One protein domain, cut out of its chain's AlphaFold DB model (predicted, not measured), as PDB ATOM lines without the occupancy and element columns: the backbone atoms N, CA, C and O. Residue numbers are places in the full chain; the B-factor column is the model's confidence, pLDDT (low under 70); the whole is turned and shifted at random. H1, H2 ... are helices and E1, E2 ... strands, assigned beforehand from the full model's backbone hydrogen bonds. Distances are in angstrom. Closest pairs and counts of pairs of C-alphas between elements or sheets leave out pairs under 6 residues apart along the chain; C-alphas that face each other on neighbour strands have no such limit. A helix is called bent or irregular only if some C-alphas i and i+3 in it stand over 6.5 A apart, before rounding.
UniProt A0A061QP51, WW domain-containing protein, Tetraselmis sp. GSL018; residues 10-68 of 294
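What this domain is: This is residues 10 to 68 of the 294 residues of the protein "WW domain-containing protein" of Tetraselmis sp. GSL018 (UniProt A0A061QP51). Two helices, H1 and H2, lie side by side and run opposite ways, and a two-stranded hairpin, E1 and E2, is set crosswise beyond the end of the pair where H1 ends and H2 begins. The helix pair and the hairpin follow one another along the longest axis, joined by the stretches that lead from H1 to E1 and from E2 to H2. The printed part has 59 residues, with two named helices and two named strands in the order H1, E1, E2, H2; the sheet, E1 - E2, is antiparallel, and the class is mixed, helices and strands. The whole is loose, with a radius of gyration of the C-alphas of 13.6 A, and elongated, spanning 42 by 24 by 15 A.

How they stand to each other: H1, residues 10 to 20, touches H2, residues 54 to 66, with 6 pairs of C-alphas within 8 A; the closest C-alphas are those of Asn 18 and Phe 57, 7.1 A apart. Their lines stand at a shallow tilt of 13 degrees, and they run opposite ways. E1, residues 27 to 31, and E2, residues 37 to 41, form a hairpin, antiparallel with 151 degrees between their directions. C-alphas 27 and 41 face each other at 4.5 A, as do C-alphas 31 and 37 at 4.5 A. N 28 and O 40 are within hydrogen-bond range at 2.9 A, and so are N 38 and O 30 at 2.9 A. Residues 39 to 40 of E2 also pair antiparallel with residues 47 to 48. H1 and E2 are apart, and so are E1 and H2. In H2 every O i to N i+4 pair is within hydrogen-bond range; in H1, 5 of 7 are.

Where its parts are: H1 runs from His 10, C-alpha at (56.614, -12.668, 46.181), to Leu 20, 17.3 A from first to last C-alpha. It is only just irregular: C-alphas 10 and 13 are 7.0 A apart. E1 runs from Trp 27, C-alpha at (33.246, -8.612, 28.858), to Glu 31, and E2 from Ile 37 to Asn 41; they measure 13.4 A and 13.3 A. H2, the longest helix with 13 residues, runs 18.4 A from Asp 54 to Lys 66, C-alpha at (55.449, 0.204, 48.548).

The domain as a whole: The two C-alphas farthest apart are those of Ala 33 and Asp 68, 43.4 A, while those of His 10 and Asp 68, the first and last printed, are 11.5 A apart. The printed part has no cut. The link from H1 to E1 is short, that from E1 to E2 is tight, and that from E2 to H2, residues 42 to 53, is long. The mean pLDDT of the printed part is 88.3, and residue 68 alone is under 70.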
ATOM      1  N   HIS A  10      57.693 -12.898  45.244       76.94
ATOM      2  CA  HIS A  10      56.614 -12.668  46.181       76.94
ATOM      3  C   HIS A  10      55.400 -11.948  45.596       76.94
ATOM      4  O   HIS A  10      54.333 -12.025  46.187       76.94
ATOM      5  N   LEU A  11      55.531 -11.285  44.447       84.69
ATOM      6  CA  LEU A  11      54.413 -10.626  43.769       84.69
ATOM      7  C   LEU A  11      53.761 -11.545  42.727       84.69
ATOM      8  O   LEU A  11      52.736 -11.197  42.151       84.69
ATOM      9  N   LEU A  12      54.293 -12.755  42.507       84.75
ATOM     10  CA  LEU A  12      53.763 -13.698  41.512       84.75
ATOM     11  C   LEU A  12      52.328 -14.158  41.803       84.75
ATOM     12  O   LEU A  12      51.627 -14.573  40.880       84.75
ATOM     13  N   TRP A  13      51.865 -14.077  43.052       82.56
ATOM     14  CA  TRP A  13      50.472 -14.396  43.365       82.56
ATOM     15  C   TRP A  13      49.494 -13.405  42.716       82.56
ATOM     16  O   TRP A  13      48.405 -13.831  42.348       82.56
ATOM     17  N   LEU A  14      49.891 -12.144  42.493       84.38
ATOM     18  CA  LEU A  14      49.079 -11.145  41.785       84.38
ATOM     19  C   LEU A  14      48.938 -11.491  40.303       84.38
ATOM     20  O   LEU A  14      47.834 -11.454  39.770       84.38
ATOM     21  N   ALA A  15      50.035 -11.907  39.658       85.94
ATOM     22  CA  ALA A  15      49.988 -12.399  38.280       85.94
ATOM     23  C   ALA A  15      49.073 -13.621  38.160       85.94
ATOM     24  O   ALA A  15      48.267 -13.712  37.240       85.94
ATOM     25  N   LYS A  16      49.171 -14.551  39.117       84.44
ATOM     26  CA  LYS A  16      48.293 -15.721  39.154       84.44
ATOM     27  C   LYS A  16      46.828 -15.328  39.346       84.44
ATOM     28  O   LYS A  16      45.971 -15.941  38.725       84.44
ATOM     29  N   LEU A  17      46.547 -14.362  40.220       83.12
ATOM     30  CA  LEU A  17      45.180 -13.931  40.499       83.12
ATOM     31  C   LEU A  17      44.554 -13.273  39.271       83.12
ATOM     32  O   LEU A  17      43.439 -13.630  38.931       83.12
ATOM     33  N   ASN A  18      45.293 -12.416  38.566       85.31
ATOM     34  CA  ASN A  18      44.816 -11.776  37.341       85.31
ATOM     35  C   ASN A  18      44.479 -12.778  36.229       85.31
ATOM     36  O   ASN A  18      43.439 -12.647  35.608       85.31
ATOM     37  N   VAL A  19      45.299 -13.816  36.032       83.94
ATOM     38  CA  VAL A  19      45.018 -14.857  35.023       83.94
ATOM     39  C   VAL A  19      43.807 -15.723  35.397       83.94
ATOM     40  O   VAL A  19      43.159 -16.294  34.528       83.94
ATOM     41  N   LEU A  20      43.533 -15.889  36.695       82.81
ATOM     42  CA  LEU A  20      42.416 -16.707  37.181       82.81
ATOM     43  C   LEU A  20      41.121 -15.918  37.370       82.81
ATOM     44  O   LEU A  20      40.076 -16.535  37.579       82.81
ATOM     45  N   GLU A  21      41.192 -14.591  37.396       84.31
ATOM     46  CA  GLU A  21      40.026 -13.767  37.654       84.31
ATOM     47  C   GLU A  21      39.076 -13.841  36.463       84.31
ATOM     48  O   GLU A  21      39.481 -13.744  35.308       84.31
ATOM     49  N   ALA A  22      37.797 -14.059  36.756       86.69
ATOM     50  CA  ALA A  22      36.779 -14.025  35.725       86.69
ATOM     51  C   ALA A  22      36.637 -12.594  35.192       86.69
ATOM     52  O   ALA A  22      36.710 -11.625  35.954       86.69
ATOM     53  N   LEU A  23      36.381 -12.477  33.892       89.19
ATOM     54  CA  LEU A  23      36.070 -11.198  33.271       89.19
ATOM     55  C   LEU A  23      34.868 -10.534  33.972       89.19
ATOM     56  O   LEU A  23      33.924 -11.233  34.361       89.19
ATOM     57  N   PRO A  24      34.872  -9.198  34.124       89.62
ATOM     58  CA  PRO A  24      33.709  -8.461  34.600       89.62
ATOM     59  C   PRO A  24      32.466  -8.740  33.737       89.62
ATOM     60  O   PRO A  24      32.594  -9.083  32.557       89.62
ATOM     61  N   PRO A  25      31.251  -8.576  34.287       89.50
ATOM     62  CA  PRO A  25      30.027  -8.743  33.508       89.50
ATOM     63  C   PRO A  25      30.048  -7.825  32.276       89.50
ATOM     64  O   PRO A  25      30.489  -6.681  32.360       89.50
ATOM     65  N   GLY A  26      29.620  -8.357  31.132       90.25
ATOM     66  CA  GLY A  26      29.634  -7.645  29.849       90.25
ATOM     67  C   GLY A  26      30.918  -7.810  29.031       90.25
ATOM     68  O   GLY A  26      30.908  -7.474  27.853       90.25
ATOM     69  N   TRP A  27      31.991  -8.385  29.584       93.75
ATOM     70  CA  TRP A  27      33.246  -8.612  28.858       93.75
ATOM     71  C   TRP A  27      33.381 -10.049  28.337       93.75
ATOM     72  O   TRP A  27      33.034 -11.012  29.023       93.75
ATOM     73  N   GLN A  28      33.919 -10.196  27.126       92.81
ATOM     74  CA  GLN A  28      34.242 -11.477  26.496       92.81
ATOM     75  C   GLN A  28      35.646 -11.467  25.888       92.81
ATOM     76  O   GLN A  28      36.088 -10.470  25.323       92.81
ATOM     77  N   GLU A  29      36.329 -12.606  25.982       93.12
ATOM     78  CA  GLU A  29      37.587 -12.869  25.282       93.12
ATOM     79  C   GLU A  29      37.310 -13.375  23.864       93.12
ATOM     80  O   GLU A  29      36.543 -14.321  23.669       93.12
ATOM     81  N   GLN A  30      37.962 -12.764  22.876       92.50
ATOM     82  CA  GLN A  30      37.903 -13.174  21.480       92.50
ATOM     83  C   GLN A  30      39.318 -13.380  20.931       92.50
ATOM     84  O   GLN A  30      40.161 -12.488  20.990       92.50
ATOM     85  N   GLU A  31      39.570 -14.557  20.363       93.75
ATOM     86  CA  GLU A  31      40.830 -14.872  19.688       93.75
ATOM     87  C   GLU A  31      40.745 -14.473  18.205       93.75
ATOM     88  O   GLU A  31      39.805 -14.849  17.497       93.75
ATOM     89  N   LEU A  32      41.709 -13.680  17.735       92.12
ATOM     90  CA  LEU A  32      41.835 -13.301  16.326       92.12
ATOM     91  C   LEU A  32      42.490 -14.419  15.508       92.12
ATOM     92  O   LEU A  32      43.130 -15.318  16.045       92.12
ATOM     93  N   ALA A  33      42.391 -14.324  14.178       91.94
ATOM     94  CA  ALA A  33      43.010 -15.281  13.254       91.94
ATOM     95  C   ALA A  33      44.537 -15.417  13.440       91.94
ATOM     96  O   ALA A  33      45.095 -16.476  13.162       91.94
ATOM     97  N   ASP A  34      45.187 -14.370  13.951       89.69
ATOM     98  CA  ASP A  34      46.627 -14.333  14.219       89.69
ATOM     99  C   ASP A  34      47.004 -14.919  15.599       89.69
ATOM    100  O   ASP A  34      48.180 -14.946  15.960       89.69
ATOM    101  N   GLY A  35      46.022 -15.386  16.385       89.62
ATOM    102  CA  GLY A  35      46.209 -15.916  17.743       89.62
ATOM    103  C   GLY A  35      46.300 -14.844  18.838       89.62
ATOM    104  O   GLY A  35      46.595 -15.156  19.992       89.62
ATOM    105  N   THR A  36      46.068 -13.575  18.498       91.31
ATOM    106  CA  THR A  36      46.009 -12.471  19.467       91.31
ATOM    107  C   THR A  36      44.661 -12.476  20.184       91.31
ATOM    108  O   THR A  36      43.616 -12.539  19.538       91.31
ATOM    109  N   ILE A  37      44.677 -12.385  21.514       91.62
ATOM    110  CA  ILE A  37      43.466 -12.299  22.341       91.62
ATOM    111  C   ILE A  37      43.081 -10.823  22.488       91.62
ATOM    112  O   ILE A  37      43.914 -10.013  22.889       91.62
ATOM    113  N   ILE A  38      41.830 -10.490  22.172       93.19
ATOM    114  CA  ILE A  38      41.233  -9.164  22.368       93.19
ATOM    115  C   ILE A  38      40.041  -9.297  23.318       93.19
ATOM    116  O   ILE A  38      39.288 -10.271  23.264       93.19
ATOM    117  N   TYR A  39      39.859  -8.304  24.184       93.75
ATOM    118  CA  TYR A  39      38.753  -8.226  25.130       93.75
ATOM    119  C   TYR A  39      37.667  -7.299  24.580       93.75
ATOM    120  O   TYR A  39      37.911  -6.117  24.351       93.75
ATOM    121  N   LEU A  40      36.462  -7.823  24.366       93.81
ATOM    122  CA  LEU A  40      35.319  -7.073  23.849       93.81
ATOM    123  C   LEU A  40      34.298  -6.829  24.964       93.81
ATOM    124  O   LEU A  40      33.832  -7.779  25.594       93.81
ATOM    125  N   ASN A  41      33.913  -5.571  25.174       93.75
ATOM    126  CA  ASN A  41      32.760  -5.218  25.993       93.75
ATOM    127  C   ASN A  41      31.491  -5.253  25.124       93.75
ATOM    128  O   ASN A  41      31.322  -4.432  24.224       93.75
ATOM    129  N   ILE A  42      30.601  -6.206  25.393       92.31
ATOM    130  CA  ILE A  42      29.349  -6.424  24.656       92.31
ATOM    131  C   ILE A  42      28.376  -5.259  24.861       92.31
ATOM    132  O   ILE A  42      27.626  -4.922  23.949       92.31
ATOM    133  N   GLU A  43      28.372  -4.657  26.051       90.69
ATOM    134  CA  GLU A  43      27.403  -3.615  26.403       90.69
ATOM    135  C   GLU A  43      27.736  -2.281  25.727       90.69
ATOM    136  O   GLU A  43      26.842  -1.584  25.251       90.69
ATOM    137  N   GLU A  44      29.025  -1.947  25.641       87.94
ATOM    138  CA  GLU A  44      29.501  -0.668  25.094       87.94
ATOM    139  C   GLU A  44      30.007  -0.769  23.647       87.94
ATOM    140  O   GLU A  44      30.220   0.251  22.992       87.94
ATOM    141  N   GLY A  45      30.224  -1.984  23.133       89.06
ATOM    142  CA  GLY A  45      30.791  -2.213  21.801       89.06
ATOM    143  C   GLY A  45      32.255  -1.778  21.660       89.06
ATOM    144  O   GLY A  45      32.737  -1.604  20.542       89.06
ATOM    145  N   TYR A  46      32.962  -1.579  22.775       90.31
ATOM    146  CA  TYR A  46      34.377  -1.210  22.806       90.31
ATOM    147  C   TYR A  46      35.262  -2.457  22.916       90.31
ATOM    148  O   TYR A  46      34.973  -3.359  23.703       90.31
ATOM    149  N   SER A  47      36.355  -2.500  22.155       91.25
ATOM    150  CA  SER A  47      37.386  -3.533  22.266       91.25
ATOM    151  C   SER A  47      38.665  -2.969  22.876       91.25
ATOM    152  O   SER A  47      39.051  -1.826  22.623       91.25
ATOM    153  N   SER A  48      39.334  -3.782  23.687       91.44
ATOM    154  CA  SER A  48      40.616  -3.458  24.299       91.44
ATOM    155  C   SER A  48      41.589  -4.619  24.159       91.44
ATOM    156  O   SER A  48      41.219  -5.780  24.320       91.44
ATOM    157  N   ASP A  49      42.851  -4.289  23.899       90.44
ATOM    158  CA  ASP A  49      43.946  -5.261  23.887       90.44
ATOM    159  C   ASP A  49      44.423  -5.595  25.317       90.44
ATOM    160  O   ASP A  49      45.083  -6.607  25.539       90.44
ATOM    161  N   GLU A  50      44.097  -4.750  26.308       88.75
ATOM    162  CA  GLU A  50      44.412  -4.980  27.723       88.75
ATOM    163  C   GLU A  50      43.213  -5.592  28.467       88.75
ATOM    164  O   GLU A  50      42.059  -5.257  28.205       88.75
ATOM    165  N   HIS A  51      43.488  -6.455  29.451       87.31
ATOM    166  CA  HIS A  51      42.451  -7.028  30.311       87.31
ATOM    167  C   HIS A  51      41.741  -5.913  31.110       87.31
ATOM    168  O   HIS A  51      42.415  -5.057  31.690       87.31
ATOM    169  N   PRO A  52      40.402  -5.907  31.237       89.56
ATOM    170  CA  PRO A  52      39.667  -4.807  31.879       89.56
ATOM    171  C   PRO A  52      40.089  -4.548  33.337       89.56
ATOM    172  O   PRO A  52      40.149  -3.399  33.780       89.56
ATOM    173  N   ASN A  53      40.476  -5.598  34.070       88.94
ATOM    174  CA  ASN A  53      40.951  -5.475  35.455       88.94
ATOM    175  C   ASN A  53      42.448  -5.147  35.578       88.94
ATOM    176  O   ASN A  53      42.933  -4.977  36.697       88.94
ATOM    177  N   ASP A  54      43.209  -5.025  34.483       88.50
ATOM    178  CA  ASP A  54      44.664  -4.816  34.570       88.50
ATOM    179  C   ASP A  54      45.030  -3.546  35.338       88.50
ATOM    180  O   ASP A  54      46.022  -3.540  36.068       88.50
ATOM    181  N   LYS A  55      44.221  -2.483  35.235       89.06
ATOM    182  CA  LYS A  55      44.419  -1.249  36.014       89.06
ATOM    183  C   LYS A  55      44.347  -1.511  37.519       89.06
ATOM    184  O   LYS A  55      45.243  -1.104  38.251       89.06
ATOM    185  N   LEU A  56      43.340  -2.264  37.961       89.94
ATOM    186  CA  LEU A  56      43.157  -2.612  39.370       89.94
ATOM    187  C   LEU A  56      44.342  -3.428  39.904       89.94
ATOM    188  O   LEU A  56      44.828  -3.176  41.008       89.94
ATOM    189  N   PHE A  57      44.864  -4.361  39.107       89.50
ATOM    190  CA  PHE A  57      46.044  -5.131  39.497       89.50
ATOM    191  C   PHE A  57      47.341  -4.331  39.467       89.50
ATOM    192  O   PHE A  57      48.201  -4.573  40.314       89.50
ATOM    193  N   LYS A  58      47.500  -3.386  38.533       90.62
ATOM    194  CA  LYS A  58      48.644  -2.460  38.506       90.62
ATOM    195  C   LYS A  58      48.662  -1.608  39.785       90.62
ATOM    196  O   LYS A  58      49.693  -1.560  40.456       90.62
ATOM    197  N   ASP A  59      47.518  -1.069  40.200       91.06
ATOM    198  CA  ASP A  59      47.390  -0.305  41.451       91.06
ATOM    199  C   ASP A  59      47.684  -1.166  42.689       91.06
ATOM    200  O   ASP A  59      48.376  -0.741  43.622       91.06
ATOM    201  N   LEU A  60      47.179  -2.403  42.705       89.06
ATOM    202  CA  LEU A  60      47.435  -3.359  43.781       89.06
ATOM    203  C   LEU A  60      48.925  -3.730  43.854       89.06
ATOM    204  O   LEU A  60      49.495  -3.781  44.944       89.06
ATOM    205  N   LEU A  61      49.574  -3.920  42.704       90.12
ATOM    206  CA  LEU A  61      51.002  -4.206  42.600       90.12
ATOM    207  C   LEU A  61      51.853  -3.049  43.130       90.12
ATOM    208  O   LEU A  61      52.809  -3.284  43.866       90.12
ATOM    209  N   GLU A  62      51.513  -1.803  42.798       90.00
ATOM    210  CA  GLU A  62      52.212  -0.629  43.328       90.00
ATOM    211  C   GLU A  62      52.054  -0.494  44.843       90.00
ATOM    212  O   GLU A  62      53.020  -0.170  45.538       90.00
ATOM    213  N   ARG A  63      50.859  -0.779  45.375       87.81
ATOM    214  CA  ARG A  63      50.627  -0.816  46.826       87.81
ATOM    215  C   ARG A  63      51.486  -1.880  47.498       87.81
ATOM    216  O   ARG A  63      52.079  -1.594  48.532       87.81
ATOM    217  N   GLU A  64      51.576  -3.077  46.922       85.12
ATOM    218  CA  GLU A  64      52.397  -4.160  47.475       85.12
ATOM    219  C   GLU A  64      53.900  -3.869  47.372       85.12
ATOM    220  O   GLU A  64      54.625  -4.102  48.335       85.12
ATOM    221  N   ARG A  65      54.374  -3.260  46.277       87.94
ATOM    222  CA  ARG A  65      55.774  -2.811  46.156       87.94
ATOM    223  C   ARG A  65      56.145  -1.764  47.207       87.94
ATOM    224  O   ARG A  65      57.245  -1.808  47.744       87.94
ATOM    225  N   LYS A  66      55.232  -0.839  47.528       86.88
ATOM    226  CA  LYS A  66      55.449   0.204  48.548       86.88
ATOM    227  C   LYS A  66      55.486  -0.329  49.978       86.88
ATOM    228  O   LYS A  66      55.985   0.366  50.854       86.88
ATOM    229  N   LYS A  67      54.947  -1.525  50.236       78.81
ATOM    230  CA  LYS A  67      54.877  -2.077  51.596       78.81
ATOM    231  C   LYS A  67      56.234  -2.490  52.161       78.81
ATOM    232  O   LYS A  67      56.270  -2.812  53.343       78.81
ATOM    233  N   ASP A  68      57.303  -2.487  51.354       60.78
ATOM    234  CA  ASP A  68      58.699  -2.787  51.729       60.78
ATOM    235  C   ASP A  68      58.834  -3.980  52.695       60.78
ATOM    236  O   ASP A  68      59.730  -4.075  53.534       60.78
TER     237      ASP A  68